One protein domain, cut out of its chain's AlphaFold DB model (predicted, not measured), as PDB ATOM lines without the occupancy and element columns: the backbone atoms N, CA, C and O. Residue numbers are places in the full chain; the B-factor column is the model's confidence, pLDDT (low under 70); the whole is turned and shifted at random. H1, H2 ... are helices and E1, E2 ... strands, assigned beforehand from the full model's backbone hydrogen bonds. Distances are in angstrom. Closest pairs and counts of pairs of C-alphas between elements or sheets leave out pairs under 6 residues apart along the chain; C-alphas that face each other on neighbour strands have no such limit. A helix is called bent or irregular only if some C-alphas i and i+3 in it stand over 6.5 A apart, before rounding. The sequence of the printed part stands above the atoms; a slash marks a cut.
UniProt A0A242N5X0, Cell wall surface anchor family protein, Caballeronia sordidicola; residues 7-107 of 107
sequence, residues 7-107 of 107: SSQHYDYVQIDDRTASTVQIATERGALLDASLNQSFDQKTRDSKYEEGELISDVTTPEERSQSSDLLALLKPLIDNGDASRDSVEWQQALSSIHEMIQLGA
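Overview. This is residues 7 to 107 of the 107 residues of the protein "Cell wall surface anchor family protein" of Caballeronia sordidicola (UniProt A0A242N5X0). A long, narrow, twisted ribbon of three antiparallel strands, E1, E2 and E3, makes the long axis, and a small helical hairpin of H1 and H2 sits at one end of it. H1 follows directly on E3, beside the part of E2 that reaches past the end of E3; H2 then folds back toward the sheet and only grazes it with residues 99 to 104, while the other end of the ribbon, with the turn from E2 to E3, has no named helix on it. The printed part has 101 residues, with three named strands and two named helices in the order E1, E2, E3, H1, H2; the sheet runs E1, E2, E3, and the class is mixed, helices and strands. The whole is extended, with a radius of gyration of the C-alphas of 22.7 A, and the C-alphas span 74 by 25 by 15 A, a rod.

Arrangement. E1, residues 11 to 29, is an edge strand of the sheet and forms a hairpin with E2, residues 32 to 52, the inner strand. They are antiparallel, at 173 degrees between their directions, and N 19 and O 43 are within hydrogen-bond range at 2.8 A, as are N 29 and O 32 at 2.9 A. E2 forms a second hairpin with E3, residues 55 to 71, the other edge strand. These two are antiparallel at 170 degrees, with N 44 and O 64 within hydrogen-bond range at 2.8 A and N 52 and O 55 at 2.9 A. E1, E2 and E3 make a meander, each strand the antiparallel neighbour of the one before. The C-alphas of the sheet lie up to 4.9 A off their best plane. H1, residues 73 to 81, is on the sheet at a height over the sheet of 5.2 A, beside the strands and over none of them. Its closest C-alphas to E2 are those of Leu 73 and Ala 36, 4.8 A apart. H2, residues 90 to 104, only grazes the sheet; its closest C-alphas to E1 are those of Ile 103 and Ser 22, 6.1 A apart. H1 and H2 are a helical hairpin: they touch, H2 with residues 91 to 95 alone, and run opposite ways at a shallow tilt of 18 degrees. Their closest C-alphas are those of Leu 79 and Trp 92, 6.6 A apart. In H2 each O i to N i+4 pair is within hydrogen-bond range; in H1, 3 of 5 are.

Along the chain. E1 begins at C-alpha 11, (1.649, -29.950, 20.789), and is 59.8 A long from first to last C-alpha. E2, the longest strand by residues, is 64.5 A long and starts at C-alpha 32, (25.099, 8.396, -18.559). E3 is 51.0 A long. H1 is 11.4 A long and irregular, but only just: C-alphas 75 and 78 are 6.8 A apart. H2, the longest helix by residues, is 21.0 A long and ends at C-alpha 104, (9.563, -4.730, -2.431).

Size, cuts and confidence. The two C-alphas farthest apart are those of Ser 7 and Gly 83, at 74.5 A, while those of Ser 7 and Ala 107, the chain's last residue, are 40.9 A apart. The printed part has no cut. The links E1 to E2, E2 to E3 and E3 to H1 are tight, the link H1 to H2 is short, with 8 residues, and no link is long. The mean pLDDT of the printed part is 89.3; residues 7 to 8, 83 to 86 and 105 to 107 of this predicted model are under 70.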
ATOM      1  N   SER A   7       2.127 -35.833  30.698       68.69
ATOM      2  CA  SER A   7       1.070 -36.541  29.956       68.69
ATOM      3  C   SER A   7      -0.032 -35.650  29.364       68.69
ATOM      4  O   SER A   7      -0.841 -36.116  28.574       68.69
ATOM      5  N   SER A   8      -0.100 -34.370  29.742       69.81
ATOM      6  CA  SER A   8      -1.026 -33.398  29.150       69.81
ATOM      7  C   SER A   8      -0.383 -32.579  28.024       69.81
ATOM      8  O   SER A   8      -1.080 -31.778  27.400       69.81
ATOM      9  N   GLN A   9       0.923 -32.722  27.787       76.00
ATOM     10  CA  GLN A   9       1.691 -31.890  26.862       76.00
ATOM     11  C   GLN A   9       1.818 -32.581  25.505       76.00
ATOM     12  O   GLN A   9       2.784 -33.290  25.236       76.00
ATOM     13  N   HIS A  10       0.822 -32.355  24.652       89.00
ATOM     14  CA  HIS A  10       0.841 -32.756  23.249       89.00
ATOM     15  C   HIS A  10       0.667 -31.498  22.407       89.00
ATOM     16  O   HIS A  10      -0.360 -30.824  22.522       89.00
ATOM     17  N   TYR A  11       1.683 -31.142  21.628       88.81
ATOM     18  CA  TYR A  11       1.649 -29.950  20.789       88.81
ATOM     19  C   TYR A  11       2.591 -30.083  19.598       88.81
ATOM     20  O   TYR A  11       3.653 -30.700  19.686       88.81
ATOM     21  N   ASP A  12       2.191 -29.447  18.506       93.38
ATOM     22  CA  ASP A  12       3.039 -29.185  17.355       93.38
ATOM     23  C   ASP A  12       3.580 -27.755  17.477       93.38
ATOM     24  O   ASP A  12       2.851 -26.819  17.821       93.38
ATOM     25  N   TYR A  13       4.875 -27.590  17.243       93.81
ATOM     26  CA  TYR A  13       5.578 -26.319  17.261       93.81
ATOM     27  C   TYR A  13       6.207 -26.083  15.894       93.81
ATOM     28  O   TYR A  13       7.013 -26.890  15.439       93.81
ATOM     29  N   VAL A  14       5.843 -24.966  15.268       96.62
ATOM     30  CA  VAL A  14       6.376 -24.542  13.973       96.62
ATOM     31  C   VAL A  14       7.223 -23.299  14.194       96.62
ATOM     32  O   VAL A  14       6.736 -22.294  14.717       96.62
ATOM     33  N   GLN A  15       8.490 -23.369  13.801       97.69
ATOM     34  CA  GLN A  15       9.402 -22.233  13.780       97.69
ATOM     35  C   GLN A  15       9.730 -21.892  12.330       97.69
ATOM     36  O   GLN A  15      10.190 -22.752  11.587       97.69
ATOM     37  N   ILE A  16       9.520 -20.633  11.955       97.25
ATOM     38  CA  ILE A  16       9.894 -20.097  10.647       97.25
ATOM     39  C   ILE A  16      11.008 -19.082  10.889       97.25
ATOM     40  O   ILE A  16      10.813 -18.115  11.626       97.25
ATOM     41  N   ASP A  17      12.179 -19.350  10.323       96.75
ATOM     42  CA  ASP A  17      13.298 -18.411  10.232       96.75
ATOM     43  C   ASP A  17      13.414 -18.001   8.764       96.75
ATOM     44  O   ASP A  17      13.692 -18.855   7.920       96.75
ATOM     45  N   ASP A  18      13.114 -16.743   8.448       94.31
ATOM     46  CA  ASP A  18      13.165 -16.215   7.090       94.31
ATOM     47  C   ASP A  18      14.114 -15.022   6.965       94.31
ATOM     48  O   ASP A  18      14.385 -14.257   7.897       94.31
ATOM     49  N   ARG A  19      14.682 -14.893   5.768       93.19
ATOM     50  CA  ARG A  19      15.551 -13.791   5.403       93.19
ATOM     51  C   ARG A  19      15.384 -13.444   3.936       93.19
ATOM     52  O   ARG A  19      15.697 -14.232   3.048       93.19
ATOM     53  N   THR A  20      15.065 -12.180   3.708       91.69
ATOM     54  CA  THR A  20      15.081 -11.552   2.391       91.69
ATOM     55  C   THR A  20      16.233 -10.560   2.261       91.69
ATOM     56  O   THR A  20      16.574  -9.848   3.209       91.69
ATOM     57  N   ALA A  21      16.788 -10.435   1.053       92.69
ATOM     58  CA  ALA A  21      17.576  -9.277   0.651       92.69
ATOM     59  C   ALA A  21      17.251  -8.828  -0.783       92.69
ATOM     60  O   ALA A  21      17.160  -9.653  -1.688       92.69
ATOM     61  N   SER A  22      17.168  -7.510  -0.986       94.25
ATOM     62  CA  SER A  22      17.098  -6.856  -2.298       94.25
ATOM     63  C   SER A  22      18.288  -5.909  -2.433       94.25
ATOM     64  O   SER A  22      18.496  -5.045  -1.581       94.25
ATOM     65  N   THR A  23      19.078  -6.053  -3.495       95.31
ATOM     66  CA  THR A  23      20.234  -5.193  -3.773       95.31
ATOM     67  C   THR A  23      20.108  -4.597  -5.163       95.31
ATOM     68  O   THR A  23      20.007  -5.334  -6.139       95.31
ATOM     69  N   VAL A  24      20.136  -3.268  -5.248       94.75
ATOM     70  CA  VAL A  24      20.150  -2.536  -6.517       94.75
ATOM     71  C   VAL A  24      21.582  -2.110  -6.823       94.75
ATOM     72  O   VAL A  24      22.241  -1.492  -5.985       94.75
ATOM     73  N   GLN A  25      22.057  -2.419  -8.025       96.56
ATOM     74  CA  GLN A  25      23.345  -1.972  -8.543       96.56
ATOM     75  C   GLN A  25      23.120  -0.996  -9.689       96.56
ATOM     76  O   GLN A  25      22.280  -1.224 -10.553       96.56
ATOM     77  N   ILE A  26      23.868   0.106  -9.681       94.88
ATOM     78  CA  ILE A  26      23.784   1.167 -10.685       94.88
ATOM     79  C   ILE A  26      25.209   1.566 -11.056       94.88
ATOM     80  O   ILE A  26      26.010   1.876 -10.172       94.88
ATOM     81  N   ALA A  27      25.514   1.604 -12.350       96.75
ATOM     82  CA  ALA A  27      26.774   2.127 -12.864       96.75
ATOM     83  C   ALA A  27      26.518   3.325 -13.778       96.75
ATOM     84  O   ALA A  27      25.665   3.279 -14.666       96.75
ATOM     85  N   THR A  28      27.287   4.397 -13.586       94.31
ATOM     86  CA  THR A  28      27.201   5.600 -14.420       94.31
ATOM     87  C   THR A  28      28.575   6.052 -14.880       94.31
ATOM     88  O   THR A  28      29.515   6.049 -14.086       94.31
ATOM     89  N   GLU A  29      28.677   6.548 -16.107       95.44
ATOM     90  CA  GLU A  29      29.874   7.216 -16.615       95.44
ATOM     91  C   GLU A  29      29.487   8.559 -17.227       95.44
ATOM     92  O   GLU A  29      28.617   8.638 -18.089       95.44
ATOM     93  N   ARG A  30      30.126   9.644 -16.766       92.81
ATOM     94  CA  ARG A  30      29.879  11.014 -17.264       92.81
ATOM     95  C   ARG A  30      28.388  11.406 -17.266       92.81
ATOM     96  O   ARG A  30      27.934  12.126 -18.147       92.81
ATOM     97  N   GLY A  31      27.633  10.926 -16.276       85.88
ATOM     98  CA  GLY A  31      26.195  11.182 -16.139       85.88
ATOM     99  C   GLY A  31      25.290  10.290 -16.996       85.88
ATOM    100  O   GLY A  31      24.072  10.370 -16.846       85.88
ATOM    101  N   ALA A  32      25.848   9.423 -17.847       88.56
ATOM    102  CA  ALA A  32      25.099   8.396 -18.559       88.56
ATOM    103  C   ALA A  32      24.959   7.137 -17.692       88.56
ATOM    104  O   ALA A  32      25.927   6.701 -17.066       88.56
ATOM    105  N   LEU A  33      23.761   6.553 -17.667       91.06
ATOM    106  CA  LEU A  33      23.494   5.270 -17.020       91.06
ATOM    107  C   LEU A  33      24.031   4.138 -17.910       91.06
ATOM    108  O   LEU A  33      23.585   3.998 -19.047       91.06
ATOM    109  N   LEU A  34      24.997   3.370 -17.404       94.25
ATOM    110  CA  LEU A  34      25.651   2.272 -18.126       94.25
ATOM    111  C   LEU A  34      25.127   0.894 -17.728       94.25
ATOM    112  O   LEU A  34      25.109  -0.001 -18.564       94.25
ATOM    113  N   ASP A  35      24.743   0.733 -16.464       95.50
ATOM    114  CA  ASP A  35      24.186  -0.507 -15.928       95.50
ATOM    115  C   ASP A  35      23.182  -0.186 -14.822       95.50
ATOM    116  O   ASP A  35      23.355   0.779 -14.069       95.50
ATOM    117  N   ALA A  36      22.138  -1.000 -14.738       95.81
ATOM    118  CA  ALA A  36      21.194  -0.983 -13.640       95.81
ATOM    119  C   ALA A  36      20.602  -2.383 -13.479       95.81
ATOM    120  O   ALA A  36      19.945  -2.890 -14.387       95.81
ATOM    121  N   SER A  37      20.794  -2.992 -12.317       96.12
ATOM    122  CA  SER A  37      20.273  -4.323 -12.015       96.12
ATOM    123  C   SER A  37      19.712  -4.406 -10.600       96.12
ATOM    124  O   SER A  37      20.089  -3.644  -9.706       96.12
ATOM    125  N   LEU A  38      18.770  -5.325 -10.411       96.00
ATOM    126  CA  LEU A  38      18.198  -5.696  -9.123       96.00
ATOM    127  C   LEU A  38      18.484  -7.174  -8.887       96.00
ATOM    128  O   LEU A  38      18.072  -8.012  -9.681       96.00
ATOM    129  N   ASN A  39      19.163  -7.488  -7.789       95.62
ATOM    130  CA  ASN A  39      19.398  -8.850  -7.329       95.62
ATOM    131  C   ASN A  39      18.625  -9.093  -6.032       95.62
ATOM    132  O   ASN A  39      18.738  -8.311  -5.087       95.62
ATOM    133  N   GLN A  40      17.858 -10.176  -5.985       94.75
ATOM    134  CA  GLN A  40      16.998 -10.536  -4.863       94.75
ATOM    135  C   GLN A  40      17.285 -11.961  -4.411       94.75
ATOM    136  O   GLN A  40      17.515 -12.847  -5.238       94.75
ATOM    137  N   SER A  41      17.263 -12.179  -3.103       94.31
ATOM    138  CA  SER A  41      17.455 -13.489  -2.487       94.31
ATOM    139  C   SER A  41      16.501 -13.682  -1.316       94.31
ATOM    140  O   SER A  41      16.333 -12.764  -0.513       94.31
ATOM    141  N   PHE A  42      15.961 -14.886  -1.201       93.25
ATOM    142  CA  PHE A  42      15.100 -15.359  -0.127       93.25
ATOM    143  C   PHE A  42      15.655 -16.686   0.399       93.25
ATOM    144  O   PHE A  42      15.966 -17.572  -0.399       93.25
ATOM    145  N   ASP A  43      15.774 -16.805   1.716       95.12
ATOM    146  CA  ASP A  43      16.118 -18.026   2.450       95.12
ATOM    147  C   ASP A  43      15.086 -18.202   3.563       95.12
ATOM    148  O   ASP A  43      14.841 -17.272   4.330       95.12
ATOM    149  N   GLN A  44      14.471 -19.375   3.651       96.81
ATOM    150  CA  GLN A  44      13.560 -19.731   4.727       96.81
ATOM    151  C   GLN A  44      13.869 -21.131   5.234       96.81
ATOM    152  O   GLN A  44      14.094 -22.066   4.470       96.81
ATOM    153  N   LYS A  45      13.817 -21.294   6.552       97.81
ATOM    154  CA  LYS A  45      13.891 -22.588   7.225       97.81
ATOM    155  C   LYS A  45      12.663 -22.752   8.094       97.81
ATOM    156  O   LYS A  45      12.498 -22.051   9.090       97.81
ATOM    157  N   THR A  46      11.830 -23.714   7.722       98.06
ATOM    158  CA  THR A  46      10.690 -24.128   8.536       98.06
ATOM    159  C   THR A  46      11.087 -25.356   9.337       98.06
ATOM    160  O   THR A  46      11.499 -26.361   8.760       98.06
ATOM    161  N   ARG A  47      10.995 -25.271  10.664       98.19
ATOM    162  CA  ARG A  47      11.219 -26.387  11.581       98.19
ATOM    163  C   ARG A  47       9.905 -26.780  12.240       98.19
ATOM    164  O   ARG A  47       9.367 -26.027  13.049       98.19
ATOM    165  N   ASP A  48       9.446 -27.981  11.921       98.25
ATOM    166  CA  ASP A  48       8.259 -28.608  12.486       98.25
ATOM    167  C   ASP A  48       8.681 -29.587  13.581       98.25
ATOM    168  O   ASP A  48       9.402 -30.555  13.332       98.25
ATOM    169  N   SER A  49       8.248 -29.339  14.813       97.44
ATOM    170  CA  SER A  49       8.526 -30.183  15.974       97.44
ATOM    171  C   SER A  49       7.230 -30.686  16.591       97.44
ATOM    172  O   SER A  49       6.380 -29.887  16.972       97.44
ATOM    173  N   LYS A  50       7.101 -31.998  16.766       95.38
ATOM    174  CA  LYS A  50       5.939 -32.612  17.410       95.38
ATOM    175  C   LYS A  50       6.320 -33.214  18.752       95.38
ATOM    176  O   LYS A  50       7.259 -34.008  18.834       95.38
ATOM    177  N   TYR A  51       5.547 -32.874  19.778       92.81
ATOM    178  CA  TYR A  51       5.722 -33.370  21.135       92.81
ATOM    179  C   TYR A  51       4.536 -34.230  21.565       92.81
ATOM    180  O   TYR A  51       3.379 -33.849  21.379       92.81
ATOM    181  N   GLU A  52       4.828 -35.369  22.188       92.19
ATOM    182  CA  GLU A  52       3.851 -36.234  22.850       92.19
ATOM    183  C   GLU A  52       4.313 -36.507  24.280       92.19
ATOM    184  O   GLU A  52       5.469 -36.840  24.516       92.19
ATOM    185  N   GLU A  53       3.424 -36.305  25.251       90.06
ATOM    186  CA  GLU A  53       3.749 -36.359  26.682       90.06
ATOM    187  C   GLU A  53       4.969 -35.502  27.100       90.06
ATOM    188  O   GLU A  53       5.681 -35.806  28.063       90.06
ATOM    189  N   GLY A  54       5.218 -34.406  26.378       84.62
ATOM    190  CA  GLY A  54       6.376 -33.528  26.563       84.62
ATOM    191  C   GLY A  54       7.701 -34.068  26.007       84.62
ATOM    192  O   GLY A  54       8.734 -33.437  26.224       84.62
ATOM    193  N   GLU A  55       7.692 -35.198  25.300       90.94
ATOM    194  CA  GLU A  55       8.845 -35.763  24.593       90.94
ATOM    195  C   GLU A  55       8.774 -35.417  23.101       90.94
ATOM    196  O   GLU A  55       7.708 -35.480  22.490       90.94
ATOM    197  N   LEU A  56       9.907 -35.041  22.506       93.12
ATOM    198  CA  LEU A  56      10.009 -34.742  21.076       93.12
ATOM    199  C   LEU A  56       9.969 -36.052  20.281       93.12
ATOM    200  O   LEU A  56      10.891 -36.860  20.382       93.12
ATOM    201  N   ILE A  57       8.924 -36.250  19.480       96.50
ATOM    202  CA  ILE A  57       8.739 -37.481  18.693       96.50
ATOM    203  C   ILE A  57       8.960 -37.283  17.191       96.50
ATOM    204  O   ILE A  57       9.153 -38.255  16.463       96.50
ATOM    205  N   SER A  58       8.960 -36.038  16.714       96.56
ATOM    206  CA  SER A  58       9.312 -35.692  15.335       96.56
ATOM    207  C   SER A  58       9.923 -34.302  15.286       96.56
ATOM    208  O   SER A  58       9.474 -33.406  15.996       96.56
ATOM    209  N   ASP A  59      10.944 -34.143  14.452       97.19
ATOM    210  CA  ASP A  59      11.630 -32.882  14.209       97.19
ATOM    211  C   ASP A  59      12.114 -32.874  12.760       97.19
ATOM    212  O   ASP A  59      12.981 -33.666  12.380       97.19
ATOM    213  N   VAL A  60      11.500 -32.034  11.933       98.19
ATOM    214  CA  VAL A  60      11.795 -31.936  10.504       98.19
ATOM    215  C   VAL A  60      12.105 -30.488  10.178       98.19
ATOM    216  O   VAL A  60      11.369 -29.587  10.562       98.19
ATOM    217  N   THR A  61      13.207 -30.263   9.466       98.06
ATOM    218  CA  THR A  61      13.559 -28.942   8.941       98.06
ATOM    219  C   THR A  61      13.478 -28.962   7.423       98.06
ATOM    220  O   THR A  61      14.158 -29.762   6.779       98.06
ATOM    221  N   THR A  62      12.673 -28.064   6.865       98.12
ATOM    222  CA  THR A  62      12.473 -27.891   5.426       98.12
ATOM    223  C   THR A  62      13.053 -26.538   5.003       98.12
ATOM    224  O   THR A  62      12.512 -25.506   5.411       98.12
ATOM    225  N   PRO A  63      14.162 -26.513   4.238       97.38
ATOM    226  CA  PRO A  63      14.698 -25.281   3.677       97.38
ATOM    227  C   PRO A  63      13.974 -24.894   2.379       97.38
ATOM    228  O   PRO A  63      13.607 -25.757   1.579       97.38
ATOM    229  N   GLU A  64      13.836 -23.596   2.146       96.69
ATOM    230  CA  GLU A  64      13.397 -23.005   0.888       96.69
ATOM    231  C   GLU A  64      14.307 -21.827   0.524       96.69
ATOM    232  O   GLU A  64      14.467 -20.891   1.299       96.69
ATOM    233  N   GLU A  65      14.870 -21.856  -0.683       94.88
ATOM    234  CA  GLU A  65      15.746 -20.802  -1.193       94.88
ATOM    235  C   GLU A  65      15.261 -20.340  -2.570       94.88
ATOM    236  O   GLU A  65      14.912 -21.157  -3.430       94.88
ATOM    237  N   ARG A  66      15.257 -19.025  -2.807       92.81
ATOM    238  CA  ARG A  66      14.968 -18.438  -4.124       92.81
ATOM    239  C   ARG A  66      15.902 -17.266  -4.401       92.81
ATOM    240  O   ARG A  66      16.202 -16.474  -3.513       92.81
ATOM    241  N   SER A  67      16.323 -17.114  -5.651       92.81
ATOM    242  CA  SER A  67      17.111 -15.961  -6.095       92.81
ATOM    243  C   SER A  67      16.663 -15.489  -7.470       92.81
ATOM    244  O   SER A  67      16.429 -16.316  -8.353       92.81
ATOM    245  N   GLN A  68      16.602 -14.176  -7.666       93.06
ATOM    246  CA  GLN A  68      16.223 -13.559  -8.933       93.06
ATOM    247  C   GLN A  68      17.134 -12.374  -9.253       93.06
ATOM    248  O   GLN A  68      17.561 -11.646  -8.359       93.06
ATOM    249  N   SER A  69      17.417 -12.180 -10.539       94.19
ATOM    250  CA  SER A  69      18.124 -11.010 -11.050       94.19
ATOM    251  C   SER A  69      17.321 -10.390 -12.191       94.19
ATOM    252  O   SER A  69      16.823 -11.112 -13.058       94.19
ATOM    253  N   SER A  70      17.183  -9.068 -12.168       94.56
ATOM    254  CA  SER A  70      16.394  -8.290 -13.122       94.56
ATOM    255  C   SER A  70      17.239  -7.158 -13.703       94.56
ATOM    256  O   SER A  70      17.835  -6.380 -12.956       94.56
ATOM    257  N   ASP A  71      17.260  -7.046 -15.031       94.75
ATOM    258  CA  ASP A  71      17.884  -5.935 -15.758       94.75
ATOM    259  C   ASP A  71      16.942  -4.719 -15.740       94.75
ATOM    260  O   ASP A  71      15.902  -4.696 -16.403       94.75
ATOM    261  N   LEU A  72      17.302  -3.710 -14.947       94.56
ATOM    262  CA  LEU A  72      16.549  -2.462 -14.835       94.56
ATOM    263  C   LEU A  72      16.927  -1.468 -15.936       94.56
ATOM    264  O   LEU A  72      16.131  -0.586 -16.264       94.56
ATOM    265  N   LEU A  73      18.120  -1.589 -16.526       93.31
ATOM    266  CA  LEU A  73      18.543  -0.716 -17.614       93.31
ATOM    267  C   LEU A  73      17.659  -0.933 -18.837       93.31
ATOM    268  O   LEU A  73      17.253   0.045 -19.459       93.31
ATOM    269  N   ALA A  74      17.297  -2.178 -19.148       90.56
ATOM    270  CA  ALA A  74      16.372  -2.487 -20.236       90.56
ATOM    271  C   ALA A  74      15.011  -1.771 -20.094       90.56
ATOM    272  O   ALA A  74      14.421  -1.372 -21.099       90.56
ATOM    273  N   LEU A  75      14.538  -1.558 -18.861       88.25
ATOM    274  CA  LEU A  75      13.293  -0.835 -18.570       88.25
ATOM    275  C   LEU A  75      13.461   0.685 -18.684       88.25
ATOM    276  O   LEU A  75      12.582   1.376 -19.194       88.25
ATOM    277  N   LEU A  76      14.590   1.212 -18.208       89.19
ATOM    278  CA  LEU A  76      14.838   2.654 -18.139       89.19
ATOM    279  C   LEU A  76      15.352   3.236 -19.461       89.19
ATOM    280  O   LEU A  76      15.040   4.378 -19.797       89.19
ATOM    281  N   LYS A  77      16.132   2.468 -20.224       89.88
ATOM    282  CA  LYS A  77      16.829   2.928 -21.431       89.88
ATOM    283  C   LYS A  77      15.897   3.521 -22.496       89.88
ATOM    284  O   LYS A  77      16.208   4.618 -22.955       89.88
ATOM    285  N   PRO A  78      14.753   2.908 -22.856       88.38
ATOM    286  CA  PRO A  78      13.835   3.505 -23.828       88.38
ATOM    287  C   PRO A  78      13.315   4.878 -23.386       88.38
ATOM    288  O   PRO A  78      13.143   5.771 -24.207       88.38
ATOM    289  N   LEU A  79      13.093   5.067 -22.085       86.81
ATOM    290  CA  LEU A  79      12.592   6.325 -21.532       86.81
ATOM    291  C   LEU A  79      13.684   7.400 -21.482       86.81
ATOM    292  O   LEU A  79      13.409   8.567 -21.743       86.81
ATOM    293  N   ILE A  80      14.927   6.999 -21.200       86.12
ATOM    294  CA  ILE A  80      16.101   7.878 -21.254       86.12
ATOM    295  C   ILE A  80      16.359   8.338 -22.696       86.12
ATOM    296  O   ILE A  80      16.562   9.528 -22.933       86.12
ATOM    297  N   ASP A  81      16.325   7.408 -23.653       85.00
ATOM    298  CA  ASP A  81      16.638   7.676 -25.060       85.00
ATOM    299  C   ASP A  81      15.556   8.545 -25.743       85.00
ATOM    300  O   ASP A  81      15.862   9.285 -26.677       85.00
ATOM    301  N   ASN A  82      14.310   8.529 -25.242       75.81
ATOM    302  CA  ASN A  82      13.203   9.361 -25.738       75.81
ATOM    303  C   ASN A  82      13.246  10.834 -25.270       75.81
ATOM    304  O   ASN A  82      12.441  11.642 -25.729       75.81
ATOM    305  N   GLY A  83      14.214  11.214 -24.428       61.72
ATOM    306  CA  GLY A  83      14.711  12.592 -24.382       61.72
ATOM    307  C   GLY A  83      13.861  13.649 -23.666       61.72
ATOM    308  O   GLY A  83      14.061  14.834 -23.936       61.72
ATOM    309  N   ASP A  84      12.974  13.292 -22.730       61.06
ATOM    310  CA  ASP A  84      12.401  14.303 -21.830       61.06
ATOM    311  C   ASP A  84      13.377  14.608 -20.680       61.06
ATOM    312  O   ASP A  84      13.581  13.810 -19.760       61.06
ATOM    313  N   ALA A  85      13.997  15.788 -20.737       54.69
ATOM    314  CA  ALA A  85      14.947  16.262 -19.734       54.69
ATOM    315  C   ALA A  85      14.335  16.393 -18.327       54.69
ATOM    316  O   ALA A  85      15.083  16.409 -17.348       54.69
ATOM    317  N   SER A  86      13.005  16.484 -18.212       64.56
ATOM    318  CA  SER A  86      12.325  16.611 -16.921       64.56
ATOM    319  C   SER A  86      12.236  15.293 -16.152       64.56
ATOM    320  O   SER A  86      12.153  15.331 -14.926       64.56
ATOM    321  N   ARG A  87      12.288  14.137 -16.845       70.19
ATOM    322  CA  ARG A  87      11.983  12.817 -16.258       70.19
ATOM    323  C   ARG A  87      10.687  12.840 -15.427       70.19
ATOM    324  O   ARG A  87      10.630  12.254 -14.352       70.19
ATOM    325  N   ASP A  88       9.664  13.543 -15.907       72.31
ATOM    326  CA  ASP A  88       8.375  13.700 -15.211       72.31
ATOM    327  C   ASP A  88       7.192  13.208 -16.058       72.31
ATOM    328  O   ASP A  88       6.030  13.522 -15.806       72.31
ATOM    329  N   SER A  89       7.477  12.420 -17.099       84.19
ATOM    330  CA  SER A  89       6.426  11.802 -17.899       84.19
ATOM    331  C   SER A  89       5.696  10.721 -17.093       84.19
ATOM    332  O   SER A  89       6.251  10.100 -16.180       84.19
ATOM    333  N   VAL A  90       4.442  10.457 -17.461       87.56
ATOM    334  CA  VAL A  90       3.632   9.405 -16.829       87.56
ATOM    335  C   VAL A  90       4.317   8.042 -16.971       87.56
ATOM    336  O   VAL A  90       4.353   7.267 -16.019       87.56
ATOM    337  N   GLU A  91       4.920   7.769 -18.127       87.56
ATOM    338  CA  GLU A  91       5.657   6.533 -18.398       87.56
ATOM    339  C   GLU A  91       6.886   6.394 -17.491       87.56
ATOM    340  O   GLU A  91       7.180   5.300 -17.008       87.56
ATOM    341  N   TRP A  92       7.582   7.501 -17.205       87.44
ATOM    342  CA  TRP A  92       8.710   7.513 -16.274       87.44
ATOM    343  C   TRP A  92       8.276   7.194 -14.844       87.44
ATOM    344  O   TRP A  92       8.859   6.325 -14.190       87.44
ATOM    345  N   GLN A  93       7.214   7.843 -14.366       89.50
ATOM    346  CA  GLN A  93       6.661   7.589 -13.036       89.50
ATOM    347  C   GLN A  93       6.159   6.140 -12.899       89.50
ATOM    348  O   GLN A  93       6.397   5.493 -11.876       89.50
ATOM    349  N   GLN A  94       5.523   5.594 -13.938       90.44
ATOM    350  CA  GLN A  94       5.085   4.196 -13.983       90.44
ATOM    351  C   GLN A  94       6.257   3.210 -13.973       90.44
ATOM    352  O   GLN A  94       6.206   2.209 -13.254       90.44
ATOM    353  N   ALA A  95       7.325   3.489 -14.723       90.12
ATOM    354  CA  ALA A  95       8.521   2.653 -14.722       90.12
ATOM    355  C   ALA A  95       9.195   2.644 -13.346       90.12
ATOM    356  O   ALA A  95       9.504   1.574 -12.826       90.12
ATOM    357  N   LEU A  96       9.350   3.812 -12.712       90.31
ATOM    358  CA  LEU A  96       9.889   3.901 -11.353       90.31
ATOM    359  C   LEU A  96       9.008   3.187 -10.327       90.31
ATOM    360  O   LEU A  96       9.535   2.500  -9.456       90.31
ATOM    361  N   SER A  97       7.685   3.302 -10.452       92.44
ATOM    362  CA  SER A  97       6.749   2.583  -9.581       92.44
ATOM    363  C   SER A  97       6.888   1.072  -9.762       92.44
ATOM    364  O   SER A  97       6.984   0.343  -8.787       92.44
ATOM    365  N   SER A  98       7.011   0.598 -11.004       91.56
ATOM    366  CA  SER A  98       7.224  -0.826 -11.293       91.56
ATOM    367  C   SER A  98       8.544  -1.337 -10.708       91.56
ATOM    368  O   SER A  98       8.588  -2.420 -10.132       91.56
ATOM    369  N   ILE A  99       9.621  -0.548 -10.801       91.62
ATOM    370  CA  ILE A  99      10.910  -0.875 -10.175       91.62
ATOM    371  C   ILE A  99      10.791  -0.904  -8.651       91.62
ATOM    372  O   ILE A  99      11.332  -1.804  -8.013       91.62
ATOM    373  N   HIS A 100      10.070   0.052  -8.070       91.12
ATOM    374  CA  HIS A 100       9.829   0.099  -6.636       91.12
ATOM    375  C   HIS A 100       9.093  -1.149  -6.138       91.12
ATOM    376  O   HIS A 100       9.556  -1.777  -5.188       91.12
ATOM    377  N   GLU A 101       8.022  -1.556  -6.822       91.12
ATOM    378  CA  GLU A 101       7.301  -2.796  -6.519       91.12
ATOM    379  C   GLU A 101       8.215  -4.019  -6.648       91.12
ATOM    380  O   GLU A 101       8.266  -4.842  -5.741       91.12
ATOM    381  N   MET A 102       9.024  -4.114  -7.712       89.62
ATOM    382  CA  MET A 102       9.986  -5.217  -7.854       89.62
ATOM    383  C   MET A 102      10.955  -5.301  -6.673       89.62
ATOM    384  O   MET A 102      11.211  -6.395  -6.185       89.62
ATOM    385  N   ILE A 103      11.462  -4.169  -6.175       87.69
ATOM    386  CA  ILE A 103      12.362  -4.135  -5.011       87.69
ATOM    387  C   ILE A 103      11.655  -4.655  -3.751       87.69
ATOM    388  O   ILE A 103      12.282  -5.375  -2.965       87.69
ATOM    389  N   GLN A 104      10.377  -4.304  -3.571       83.38
ATOM    390  CA  GLN A 104       9.563  -4.730  -2.431       83.38
ATOM    391  C   GLN A 104       9.139  -6.198  -2.505       83.38
ATOM    392  O   GLN A 104       9.095  -6.843  -1.470       83.38
ATOM    393  N   LEU A 105       8.904  -6.751  -3.699       67.00
ATOM    394  CA  LEU A 105       8.488  -8.149  -3.910       67.00
ATOM    395  C   LEU A 105       9.538  -9.195  -3.501       67.00
ATOM    396  O   LEU A 105       9.268 -10.393  -3.547       67.00
ATOM    397  N   GLY A 106      10.738  -8.758  -3.117       58.50
ATOM    398  CA  GLY A 106      11.692  -9.629  -2.444       58.50
ATOM    399  C   GLY A 106      11.289  -9.938  -1.000       58.50
ATOM    400  O   GLY A 106      11.715 -10.972  -0.493       58.50
ATOM    401  N   ALA A 107      10.530  -9.050  -0.343       45.12
ATOM    402  CA  ALA A 107      10.192  -9.061   1.085       45.12
ATOM    403  C   ALA A 107       8.838  -9.703   1.399       45.12
ATOM    404  O   ALA A 107       7.948  -9.705   0.520       45.12
TER     405      ALA A 107